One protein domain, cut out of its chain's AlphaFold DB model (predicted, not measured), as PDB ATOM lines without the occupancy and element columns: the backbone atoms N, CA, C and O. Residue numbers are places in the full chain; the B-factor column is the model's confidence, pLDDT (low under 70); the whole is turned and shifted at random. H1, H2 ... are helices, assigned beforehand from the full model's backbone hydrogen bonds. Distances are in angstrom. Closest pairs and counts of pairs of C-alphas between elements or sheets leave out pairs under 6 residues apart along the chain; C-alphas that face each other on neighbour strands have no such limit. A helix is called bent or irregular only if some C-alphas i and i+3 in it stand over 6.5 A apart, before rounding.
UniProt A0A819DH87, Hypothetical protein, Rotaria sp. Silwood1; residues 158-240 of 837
ATOM      1  N   ASN A 158     168.435 200.875 166.717       83.69
ATOM      2  CA  ASN A 158     168.467 202.267 167.167       83.69
ATOM      3  C   ASN A 158     168.895 203.225 166.030       83.69
ATOM      4  O   ASN A 158     169.456 202.810 165.013       83.69
ATOM      5  N   ILE A 159     168.651 204.527 166.216       82.12
ATOM      6  CA  ILE A 159     168.906 205.566 165.200       82.12
ATOM      7  C   ILE A 159     170.396 205.639 164.802       82.12
ATOM      8  O   ILE A 159     170.713 205.944 163.650       82.12
ATOM      9  N   GLU A 160     171.316 205.322 165.716       86.56
ATOM     10  CA  GLU A 160     172.761 205.327 165.460       86.56
ATOM     11  C   GLU A 160     173.182 204.172 164.538       86.56
ATOM     12  O   GLU A 160     173.816 204.411 163.506       86.56
ATOM     13  N   TYR A 161     172.771 202.937 164.848       87.81
ATOM     14  CA  TYR A 161     173.020 201.762 164.009       87.81
ATOM     15  C   TYR A 161     172.336 201.885 162.643       87.81
ATOM     16  O   TYR A 161     172.972 201.599 161.629       87.81
ATOM     17  N   LEU A 162     171.101 202.395 162.598       89.44
ATOM     18  CA  LEU A 162     170.368 202.704 161.364       89.44
ATOM     19  C   LEU A 162     171.149 203.706 160.503       89.44
ATOM     20  O   LEU A 162     171.377 203.482 159.313       89.44
ATOM     21  N   SER A 163     171.636 204.787 161.118       89.69
ATOM     22  CA  SER A 163     172.456 205.795 160.439       89.69
ATOM     23  C   SER A 163     173.790 205.234 159.951       89.69
ATOM     24  O   SER A 163     174.276 205.647 158.898       89.69
ATOM     25  N   ASN A 164     174.411 204.318 160.699       91.69
ATOM     26  CA  ASN A 164     175.648 203.662 160.286       91.69
ATOM     27  C   ASN A 164     175.416 202.685 159.123       91.69
ATOM     28  O   ASN A 164     176.170 202.719 158.153       91.69
ATOM     29  N   PHE A 165     174.347 201.884 159.174       91.50
ATOM     30  CA  PHE A 165     173.966 200.970 158.097       91.50
ATOM     31  C   PHE A 165     173.744 201.720 156.780       91.50
ATOM     32  O   PHE A 165     174.338 201.361 155.768       91.50
ATOM     33  N   ILE A 166     172.974 202.817 156.794       90.81
ATOM     34  CA  ILE A 166     172.732 203.636 155.593       90.81
ATOM     35  C   ILE A 166     174.043 204.203 155.027       90.81
ATOM     36  O   ILE A 166     174.257 204.170 153.815       90.81
ATOM     37  N   LYS A 167     174.944 204.704 155.884       90.50
ATOM     38  CA  LYS A 167     176.254 205.227 155.453       90.50
ATOM     39  C   LYS A 167     177.103 204.141 154.789       90.50
ATOM     40  O   LYS A 167     177.638 204.385 153.711       90.50
ATOM     41  N   GLN A 168     177.200 202.961 155.405       90.94
ATOM     42  CA  GLN A 168     177.958 201.831 154.859       90.94
ATOM     43  C   GLN A 168     177.341 201.319 153.551       90.94
ATOM     44  O   GLN A 168     178.062 201.132 152.576       90.94
ATOM     45  N   TRP A 169     176.013 201.180 153.481       89.62
ATOM     46  CA  TRP A 169     175.309 200.782 152.259       89.62
ATOM     47  C   TRP A 169     175.585 201.745 151.100       89.62
ATOM     48  O   TRP A 169     176.032 201.318 150.036       89.62
ATOM     49  N   CYS A 170     175.373 203.052 151.303       86.88
ATOM     50  CA  CYS A 170     175.651 204.057 150.274       86.88
ATOM     51  C   CYS A 170     177.124 204.045 149.840       86.88
ATOM     52  O   CYS A 170     177.398 204.158 148.647       86.88
ATOM     53  N   PHE A 171     178.058 203.873 150.783       87.19
ATOM     54  CA  PHE A 171     179.490 203.772 150.498       87.19
ATOM     55  C   PHE A 171     179.820 202.564 149.605       87.19
ATOM     56  O   PHE A 171     180.321 202.756 148.500       87.19
ATOM     57  N   HIS A 172     179.480 201.338 150.018       88.31
ATOM     58  CA  HIS A 172     179.808 200.132 149.243       88.31
ATOM     59  C   HIS A 172     179.092 200.100 147.881       88.31
ATOM     60  O   HIS A 172     179.686 199.713 146.873       88.31
ATOM     61  N   VAL A 173     177.842 200.579 147.794       84.19
ATOM     62  CA  VAL A 173     177.155 200.710 146.498       84.19
ATOM     63  C   VAL A 173     177.899 201.676 145.572       84.19
ATOM     64  O   VAL A 173     178.074 201.377 144.388       84.19
ATOM     65  N   GLN A 174     178.362 202.816 146.090       81.19
ATOM     66  CA  GLN A 174     179.014 203.844 145.283       81.19
ATOM     67  C   GLN A 174     180.446 203.485 144.871       81.19
ATOM     68  O   GLN A 174     180.800 203.696 143.708       81.19
ATOM     69  N   ASP A 175     181.252 202.968 145.797       83.38
ATOM     70  CA  ASP A 175     182.700 202.829 145.618       83.38
ATOM     71  C   ASP A 175     183.138 201.392 145.257       83.38
ATOM     72  O   ASP A 175     184.243 201.211 144.747       83.38
ATOM     73  N   GLU A 176     182.265 200.383 145.400       85.25
ATOM     74  CA  GLU A 176     182.536 198.996 144.976       85.25
ATOM     75  C   GLU A 176     181.575 198.514 143.875       85.25
ATOM     76  O   GLU A 176     182.014 198.154 142.777       85.25
ATOM     77  N   ILE A 177     180.258 198.548 144.120       82.81
ATOM     78  CA  ILE A 177     179.269 197.946 143.206       82.81
ATOM     79  C   ILE A 177     179.150 198.722 141.889       82.81
ATOM     80  O   ILE A 177     179.223 198.122 140.816       82.81
ATOM     81  N   ILE A 178     178.994 200.049 141.927       78.62
ATOM     82  CA  ILE A 178     178.873 200.870 140.709       78.62
ATOM     83  C   ILE A 178     180.118 200.748 139.800       78.62
ATOM     84  O   ILE A 178     179.939 200.541 138.595       78.62
ATOM     85  N   PRO A 179     181.368 200.809 140.304       81.94
ATOM     86  CA  PRO A 179     182.565 200.551 139.501       81.94
ATOM     87  C   PRO A 179     182.598 199.162 138.852       81.94
ATOM     88  O   PRO A 179     182.954 199.058 137.673       81.94
ATOM     89  N   LEU A 180     182.185 198.109 139.568       82.38
ATOM     90  CA  LEU A 180     182.058 196.759 139.004       82.38
ATOM     91  C   LEU A 180     180.998 196.719 137.893       82.38
ATOM     92  O   LEU A 180     181.284 196.254 136.790       82.38
ATOM     93  N   LEU A 181     179.810 197.277 138.133       76.94
ATOM     94  CA  LEU A 181     178.738 197.346 137.137       76.94
ATOM     95  C   LEU A 181     179.169 198.094 135.869       76.94
ATOM     96  O   LEU A 181     178.881 197.633 134.772       76.94
ATOM     97  N   ILE A 182     179.921 199.191 135.980       78.06
ATOM     98  CA  ILE A 182     180.445 199.932 134.816       78.06
ATOM     99  C   ILE A 182     181.513 199.135 134.059       78.06
ATOM    100  O   ILE A 182     181.616 199.252 132.836       78.06
ATOM    101  N   ARG A 183     182.317 198.333 134.769       81.06
ATOM    102  CA  ARG A 183     183.343 197.470 134.168       81.06
ATOM    103  C   ARG A 183     182.727 196.350 133.327       81.06
ATOM    104  O   ARG A 183     183.271 196.045 132.270       81.06
ATOM    105  N   TYR A 184     181.628 195.753 133.789       77.12
ATOM    106  CA  TYR A 184     180.970 194.628 133.112       77.12
ATOM    107  C   TYR A 184     179.807 195.042 132.193       77.12
ATOM    108  O   TYR A 184     179.515 194.329 131.238       77.12
ATOM    109  N   ILE A 185     179.182 196.201 132.427       75.94
ATOM    110  CA  ILE A 185     178.058 196.745 131.646       75.94
ATOM    111  C   ILE A 185     178.349 198.227 131.309       75.94
ATOM    112  O   ILE A 185     177.849 199.145 131.971       75.94
ATOM    113  N   PRO A 186     179.157 198.509 130.264       67.44
ATOM    114  CA  PRO A 186     179.617 199.868 129.941       67.44
ATOM    115  C   PRO A 186     178.498 200.874 129.628       67.44
ATOM    116  O   PRO A 186     178.702 202.086 129.704       67.44
ATOM    117  N   GLU A 187     177.309 200.385 129.282       67.94
ATOM    118  CA  GLU A 187     176.117 201.171 128.947       67.94
ATOM    119  C   GLU A 187     175.603 201.995 130.141       67.94
ATOM    120  O   GLU A 187     175.152 203.131 129.960       67.94
ATOM    121  N   ILE A 188     175.787 201.489 131.368       64.44
ATOM    122  CA  ILE A 188     175.441 202.177 132.626       64.44
ATOM    123  C   ILE A 188     176.188 203.518 132.745       64.44
ATOM    124  O   ILE A 188     175.656 204.495 133.278       64.44
ATOM    125  N   LYS A 189     177.385 203.628 132.154       59.03
ATOM    126  CA  LYS A 189     178.209 204.847 132.171       59.03
ATOM    127  C   LYS A 189     177.525 206.060 131.519       59.03
ATOM    128  O   LYS A 189     177.831 207.190 131.890       59.03
ATOM    129  N   LYS A 190     176.582 205.855 130.584       55.28
ATOM    130  CA  LYS A 190     175.767 206.941 129.992       55.28
ATOM    131  C   LYS A 190     174.634 207.418 130.902       55.28
ATOM    132  O   LYS A 190     174.204 208.559 130.777       55.28
ATOM    133  N   GLN A 191     174.145 206.561 131.794       55.12
ATOM    134  CA  GLN A 191     173.095 206.899 132.759       55.12
ATOM    135  C   GLN A 191     173.683 207.569 134.018       55.12
ATOM    136  O   GLN A 191     173.041 208.421 134.634       55.12
ATOM    137  N   GLN A 192     174.934 207.237 134.357       50.12
ATOM    138  CA  GLN A 192     175.634 207.586 135.597       50.12
ATOM    139  C   GLN A 192     175.619 209.079 135.991       50.12
ATOM    140  O   GLN A 192     175.577 209.393 137.182       50.12
ATOM    141  N   THR A 193     175.612 210.014 135.034       48.19
ATOM    142  CA  THR A 193     175.585 211.468 135.304       48.19
ATOM    143  C   THR A 193     174.318 211.944 136.017       48.19
ATOM    144  O   THR A 193     174.357 213.005 136.633       48.19
ATOM    145  N   LYS A 194     173.216 211.179 135.975       51.72
ATOM    146  CA  LYS A 194     171.957 211.521 136.661       51.72
ATOM    147  C   LYS A 194     171.909 211.054 138.126       51.72
ATOM    148  O   LYS A 194     171.180 211.632 138.920       51.72
ATOM    149  N   TYR A 195     172.677 210.025 138.486       50.09
ATOM    150  CA  TYR A 195     172.534 209.322 139.770       50.09
ATOM    151  C   TYR A 195     173.520 209.781 140.851       50.09
ATOM    152  O   TYR A 195     173.262 209.625 142.041       50.09
ATOM    153  N   ARG A 196     174.645 210.396 140.464       50.56
ATOM    154  CA  ARG A 196     175.746 210.721 141.388       50.56
ATOM    155  C   ARG A 196     175.402 211.761 142.469       50.56
ATOM    156  O   ARG A 196     176.129 211.861 143.447       50.56
ATOM    157  N   SER A 197     174.321 212.525 142.302       51.41
ATOM    158  CA  SER A 197     173.811 213.483 143.295       51.41
ATOM    159  C   SER A 197     172.742 212.905 144.228       51.41
ATOM    160  O   SER A 197     172.283 213.610 145.121       51.41
ATOM    161  N   ILE A 198     172.298 211.665 143.999       56.41
ATOM    162  CA  ILE A 198     171.125 211.083 144.667       56.41
ATOM    163  C   ILE A 198     171.523 210.282 145.918       56.41
ATOM    164  O   ILE A 198     170.755 210.234 146.870       56.41
ATOM    165  N   PHE A 199     172.730 209.708 145.966       67.81
ATOM    166  CA  PHE A 199     173.129 208.725 146.988       67.81
ATOM    167  C   PHE A 199     173.782 209.297 148.256       67.81
ATOM    168  O   PHE A 199     174.456 208.566 148.984       67.81
ATOM    169  N   ASP A 200     173.578 210.580 148.575       80.06
ATOM    170  CA  ASP A 200     174.030 211.100 149.868       80.06
ATOM    171  C   ASP A 200     173.167 210.519 151.002       80.06
ATOM    172  O   ASP A 200     172.010 210.895 151.203       80.06
ATOM    173  N   SER A 201     173.782 209.615 151.770       86.19
ATOM    174  CA  SER A 201     173.248 209.014 153.001       86.19
ATOM    175  C   SER A 201     172.553 210.013 153.937       86.19
ATOM    176  O   SER A 201     171.557 209.662 154.568       86.19
ATOM    177  N   LYS A 202     173.019 211.270 154.005       87.94
ATOM    178  CA  LYS A 202     172.427 212.321 154.847       87.94
ATOM    179  C   LYS A 202     171.011 212.687 154.421       87.94
ATOM    180  O   LYS A 202     170.204 213.039 155.276       87.94
ATOM    181  N   ILE A 203     170.699 212.619 153.125       88.25
ATOM    182  CA  ILE A 203     169.368 212.949 152.607       88.25
ATOM    183  C   ILE A 203     168.378 211.858 153.039       88.25
ATOM    184  O   ILE A 203     167.317 212.181 153.573       88.25
ATOM    185  N   LEU A 204     168.760 210.579 152.901       88.19
ATOM    186  CA  LEU A 204     167.944 209.444 153.348       88.19
ATOM    187  C   LEU A 204     167.728 209.455 154.868       88.19
ATOM    188  O   LEU A 204     166.585 209.382 155.314       88.19
ATOM    189  N   ILE A 205     168.801 209.624 155.654       89.31
ATOM    190  CA  ILE A 205     168.720 209.734 157.121       89.31
ATOM    191  C   ILE A 205     167.767 210.869 157.512       89.31
ATOM    192  O   ILE A 205     166.810 210.630 158.241       89.31
ATOM    193  N   LYS A 206     167.937 212.074 156.949       89.25
ATOM    194  CA  LYS A 206     167.077 213.226 157.257       89.25
ATOM    195  C   LYS A 206     165.606 213.002 156.880       89.25
ATOM    196  O   LYS A 206     164.721 213.475 157.589       89.25
ATOM    197  N   ARG A 207     165.317 212.296 155.779       87.88
ATOM    198  CA  ARG A 207     163.938 211.947 155.389       87.88
ATOM    199  C   ARG A 207     163.306 211.008 156.411       87.88
ATOM    200  O   ARG A 207     162.191 211.293 156.841       87.88
ATOM    201  N   ILE A 208     164.023 209.969 156.839       87.31
ATOM    202  CA  ILE A 208     163.575 209.050 157.895       87.31
ATOM    203  C   ILE A 208     163.382 209.822 159.211       87.31
ATOM    204  O   ILE A 208     162.314 209.753 159.802       87.31
ATOM    205  N   GLU A 209     164.337 210.653 159.633       85.69
ATOM    206  CA  GLU A 209     164.214 211.509 160.828       85.69
ATOM    207  C   GLU A 209     163.014 212.479 160.775       85.69
ATOM    208  O   GLU A 209     162.450 212.819 161.814       85.69
ATOM    209  N   SER A 210     162.593 212.905 159.580       84.62
ATOM    210  CA  SER A 210     161.462 213.825 159.393       84.62
ATOM    211  C   SER A 210     160.082 213.161 159.315       84.62
ATOM    212  O   SER A 210     159.075 213.842 159.503       84.62
ATOM    213  N   ASP A 211     160.010 211.863 159.007       82.31
ATOM    214  CA  ASP A 211     158.760 211.180 158.666       82.31
ATOM    215  C   ASP A 211     158.460 210.048 159.654       82.31
ATOM    216  O   ASP A 211     159.041 208.964 159.596       82.31
ATOM    217  N   LYS A 212     157.519 210.310 160.570       74.50
ATOM    218  CA  LYS A 212     157.092 209.341 161.591       74.50
ATOM    219  C   LYS A 212     156.550 208.034 160.999       74.50
ATOM    220  O   LYS A 212     156.671 207.008 161.659       74.50
ATOM    221  N   GLY A 213     155.975 208.070 159.791       74.12
ATOM    222  CA  GLY A 213     155.492 206.872 159.103       74.12
ATOM    223  C   GLY A 213     156.656 205.972 158.705       74.12
ATOM    224  O   GLY A 213     156.688 204.811 159.085       74.12
ATOM    225  N   LEU A 214     157.683 206.536 158.058       78.56
ATOM    226  CA  LEU A 214     158.916 205.795 157.757       78.56
ATOM    227  C   LEU A 214     159.597 205.271 159.040       78.56
ATOM    228  O   LEU A 214     160.035 204.124 159.079       78.56
ATOM    229  N   GLN A 215     159.662 206.065 160.114       78.88
ATOM    230  CA  GLN A 215     160.313 205.631 161.363       78.88
ATOM    231  C   GLN A 215     159.705 204.376 161.988       78.88
ATOM    232  O   GLN A 215     160.461 203.602 162.571       78.88
ATOM    233  N   SER A 216     158.390 204.156 161.890       72.88
ATOM    234  CA  SER A 216     157.740 203.039 162.592       72.88
ATOM    235  C   SER A 216     158.220 201.668 162.103       72.88
ATOM    236  O   SER A 216     158.256 200.720 162.888       72.88
ATOM    237  N   PHE A 217     158.660 201.562 160.841       76.06
ATOM    238  CA  PHE A 217     159.083 200.298 160.233       76.06
ATOM    239  C   PHE A 217     160.539 200.231 159.755       76.06
ATOM    240  O   PHE A 217     161.052 199.124 159.585       76.06
ATOM    241  N   VAL A 218     161.247 201.354 159.572       79.00
ATOM    242  CA  VAL A 218     162.672 201.332 159.160       79.00
ATOM    243  C   VAL A 218     163.584 200.717 160.240       79.00
ATOM    244  O   VAL A 218     164.681 200.257 159.937       79.00
ATOM    245  N   LEU A 219     163.123 200.618 161.494       77.25
ATOM    246  CA  LEU A 219     163.847 199.919 162.569       77.25
ATOM    247  C   LEU A 219     164.005 198.403 162.306       77.25
ATOM    248  O   LEU A 219     164.793 197.744 162.988       77.25
ATOM    249  N   ASN A 220     163.266 197.852 161.333       77.38
ATOM    250  CA  ASN A 220     163.458 196.502 160.817       77.38
ATOM    251  C   ASN A 220     164.463 196.507 159.650       77.38
ATOM    252  O   ASN A 220     164.230 197.116 158.601       77.38
ATOM    253  N   LEU A 221     165.559 195.764 159.819       80.75
ATOM    254  CA  LEU A 221     166.671 195.686 158.872       80.75
ATOM    255  C   LEU A 221     166.257 195.234 157.458       80.75
ATOM    256  O   LEU A 221     166.839 195.702 156.478       80.75
ATOM    257  N   SER A 222     165.250 194.364 157.324       77.75
ATOM    258  CA  SER A 222     164.780 193.925 156.002       77.75
ATOM    259  C   SER A 222     164.100 195.054 155.228       77.75
ATOM    260  O   SER A 222     164.375 195.258 154.049       77.75
ATOM    261  N   VAL A 223     163.261 195.845 155.900       81.00
ATOM    262  CA  VAL A 223     162.575 196.990 155.289       81.00
ATOM    263  C   VAL A 223     163.575 198.106 154.989       81.00
ATOM    264  O   VAL A 223     163.527 198.708 153.918       81.00
ATOM    265  N   LEU A 224     164.550 198.326 155.879       86.44
ATOM    266  CA  LEU A 224     165.652 199.258 155.650       86.44
ATOM    267  C   LEU A 224     166.490 198.882 154.415       86.44
ATOM    268  O   LEU A 224     166.832 199.773 153.640       86.44
ATOM    269  N   SER A 225     166.785 197.599 154.173       84.19
ATOM    270  CA  SER A 225     167.537 197.180 152.975       84.19
ATOM    271  C   SER A 225     166.743 197.390 151.676       84.19
ATOM    272  O   SER A 225     167.308 197.838 150.672       84.19
ATOM    273  N   ILE A 226     165.422 197.182 151.705       80.62
ATOM    274  CA  ILE A 226     164.511 197.505 150.595       80.62
ATOM    275  C   ILE A 226     164.496 199.017 150.328       80.62
ATOM    276  O   ILE A 226     164.644 199.440 149.183       80.62
ATOM    277  N   ILE A 227     164.384 199.841 151.373       83.88
ATOM    278  CA  ILE A 227     164.403 201.310 151.275       83.88
ATOM    279  C   ILE A 227     165.740 201.814 150.736       83.88
ATOM    280  O   ILE A 227     165.758 202.656 149.841       83.88
ATOM    281  N   CYS A 228     166.858 201.268 151.218       85.94
ATOM    282  CA  CYS A 228     168.180 201.586 150.691       85.94
ATOM    283  C   CYS A 228     168.295 201.182 149.211       85.94
ATOM    284  O   CYS A 228     168.820 201.951 148.410       85.94
ATOM    285  N   THR A 229     167.728 200.037 148.818       80.00
ATOM    286  CA  THR A 229     167.676 199.596 147.415       80.00
ATOM    287  C   THR A 229     166.852 200.555 146.545       80.00
ATOM    288  O   THR A 229     167.365 201.036 145.533       80.00
ATOM    289  N   LEU A 230     165.625 200.907 146.952       78.31
ATOM    290  CA  LEU A 230     164.772 201.885 146.260       78.31
ATOM    291  C   LEU A 230     165.461 203.245 146.124       78.31
ATOM    292  O   LEU A 230     165.540 203.789 145.024       78.31
ATOM    293  N   PHE A 231     166.024 203.758 147.218       81.38
ATOM    294  CA  PHE A 231     166.782 205.004 147.241       81.38
ATOM    295  C   PHE A 231     167.970 204.962 146.266       81.38
ATOM    296  O   PHE A 231     168.174 205.914 145.511       81.38
ATOM    297  N   THR A 232     168.699 203.839 146.191       76.44
ATOM    298  CA  THR A 232     169.800 203.668 145.222       76.44
ATOM    299  C   THR A 232     169.359 203.500 143.761       76.44
ATOM    300  O   THR A 232     170.180 203.668 142.863       76.44
ATOM    301  N   GLN A 233     168.088 203.197 143.483       72.75
ATOM    302  CA  GLN A 233     167.587 202.999 142.113       72.75
ATOM    303  C   GLN A 233     166.788 204.200 141.586       72.75
ATOM    304  O   GLN A 233     166.912 204.554 140.411       72.75
ATOM    305  N   TYR A 234     166.000 204.843 142.449       73.81
ATOM    306  CA  TYR A 234     165.003 205.847 142.068       73.81
ATOM    307  C   TYR A 234     165.119 207.169 142.842       73.81
ATOM    308  O   TYR A 234     164.527 208.166 142.434       73.81
ATOM    309  N   GLY A 235     165.919 207.211 143.910       77.00
ATOM    310  CA  GLY A 235     166.059 208.378 144.774       77.00
ATOM    311  C   GLY A 235     164.972 208.491 145.837       77.00
ATOM    312  O   GLY A 235     164.283 207.526 146.160       77.00
ATOM    313  N   ILE A 236     164.878 209.670 146.451       79.25
ATOM    314  CA  ILE A 236     164.156 209.840 147.718       79.25
ATOM    315  C   ILE A 236     162.660 210.114 147.571       79.25
ATOM    316  O   ILE A 236     161.890 209.793 148.476       79.25
ATOM    317  N   ASP A 237     162.248 210.661 146.427       75.81
ATOM    318  CA  ASP A 237     160.862 211.065 146.155       75.81
ATOM    319  C   ASP A 237     159.906 209.866 146.032       75.81
ATOM    320  O   ASP A 237     158.692 210.033 146.052       75.81
ATOM    321  N   VAL A 238     160.460 208.655 145.923       71.44
ATOM    322  CA  VAL A 238     159.717 207.393 145.833       71.44
ATOM    323  C   VAL A 238     159.375 206.826 147.220       71.44
ATOM    324  O   VAL A 238     158.531 205.952 147.314       71.44
ATOM    325  N   LEU A 239     159.963 207.316 148.320       79.00
ATOM    326  CA  LEU A 239     159.764 206.711 149.647       79.00
ATOM    327  C   LEU A 239     158.389 207.019 150.269       79.00
ATOM    328  O   LEU A 239     158.154 208.106 150.813       79.00
ATOM    329  N   GLU A 240     157.526 206.005 150.222       78.81
ATOM    330  CA  GLU A 240     156.148 205.988 150.726       78.81
ATOM    331  C   GLU A 240     156.032 205.883 152.250       78.81
ATOM    332  O   GLU A 240     156.981 205.549 152.961       78.81
TER     333      GLU A 240
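This is residues 158 to 240 of the 837 residues of the protein "Hypothetical protein" of Rotaria sp. Silwood1 (UniProt A0A819DH87). One long helix, H1, makes the length of this elongated model, and three shorter helices, H3, H4 and H5, gather alongside its first half, with H3 and H5 packing on it and H4 making the turn from H3 to H5. At the far end of H1 the chain folds back through the short H2 and residues 195 to 200 to reach H3. The printed part has 83 residues with five named helices, H1 to H5 in that order, and no named strand; its class is all helix. It is compact, with a radius of gyration of the C-alphas of 13.3 A, and spans 39 by 22 by 19 A.

H1, residues 159 to 184, begins with C-alpha 159 at (168.906, 205.566, 165.200) and is 36.0 A long from first to last C-alpha. It has a kink of 26 degrees near residue 173, and it is irregular, but only just: C-alphas 175 and 178 are 6.53 A apart. H2, residues 188 to 194, is 10.8 A long and irregular, only just, with C-alphas 190 and 193 at 7.0 A. H3, residues 201 to 210, is 14.2 A long. H4, residues 212 to 218, is 10.1 A long. H5, residues 221 to 234, is 19.7 A long and ends with C-alpha 234 at (165.003, 205.847, 142.068).

H1 is the hub, touching three other helices. With residues 181 to 182 alone it touches H2, only just, with 3 pairs of C-alphas within 8 A, and only at the corner; the closest C-alphas are those of Ile 182 and Ile 188, 5.9 A apart. With residues 163 to 170 alone it touches H3, closest at the C-alphas of Lys 167 and Ser 201, 5.4 A apart; they run opposite ways at a steep tilt of 38 degrees, only just past shallow. Residues 166 to 170 of H1 touch residues 228 to 232 of H5, closest at the C-alphas of Ile 166 and Cys 228, 7.0 A apart; they run the same way at a steep tilt of 46 degrees. H3 and H4 touch only at the corner, closest at the C-alphas of Ile 208 and Leu 214, 5.7 A apart. H5 is close to H3 but not clearly touching, with the C-alphas of Leu 204 and Phe 231 closest at 7.6 A. H2 is apart from H4 and H5. In H3 and H5 every O i to N i+4 pair is within hydrogen-bond range; in H1 19 of 22 are, in H4 2 of 3, and in H2 1 of 3, beside 2 of 4 O i to N i+3 pairs.

The two C-alphas farthest apart, those of Pro 186 and Lys 212, are 40.0 A apart. The printed part has no cut and no long link. The mean pLDDT of the printed part is 78.1; residues 186 to 199 are under 70.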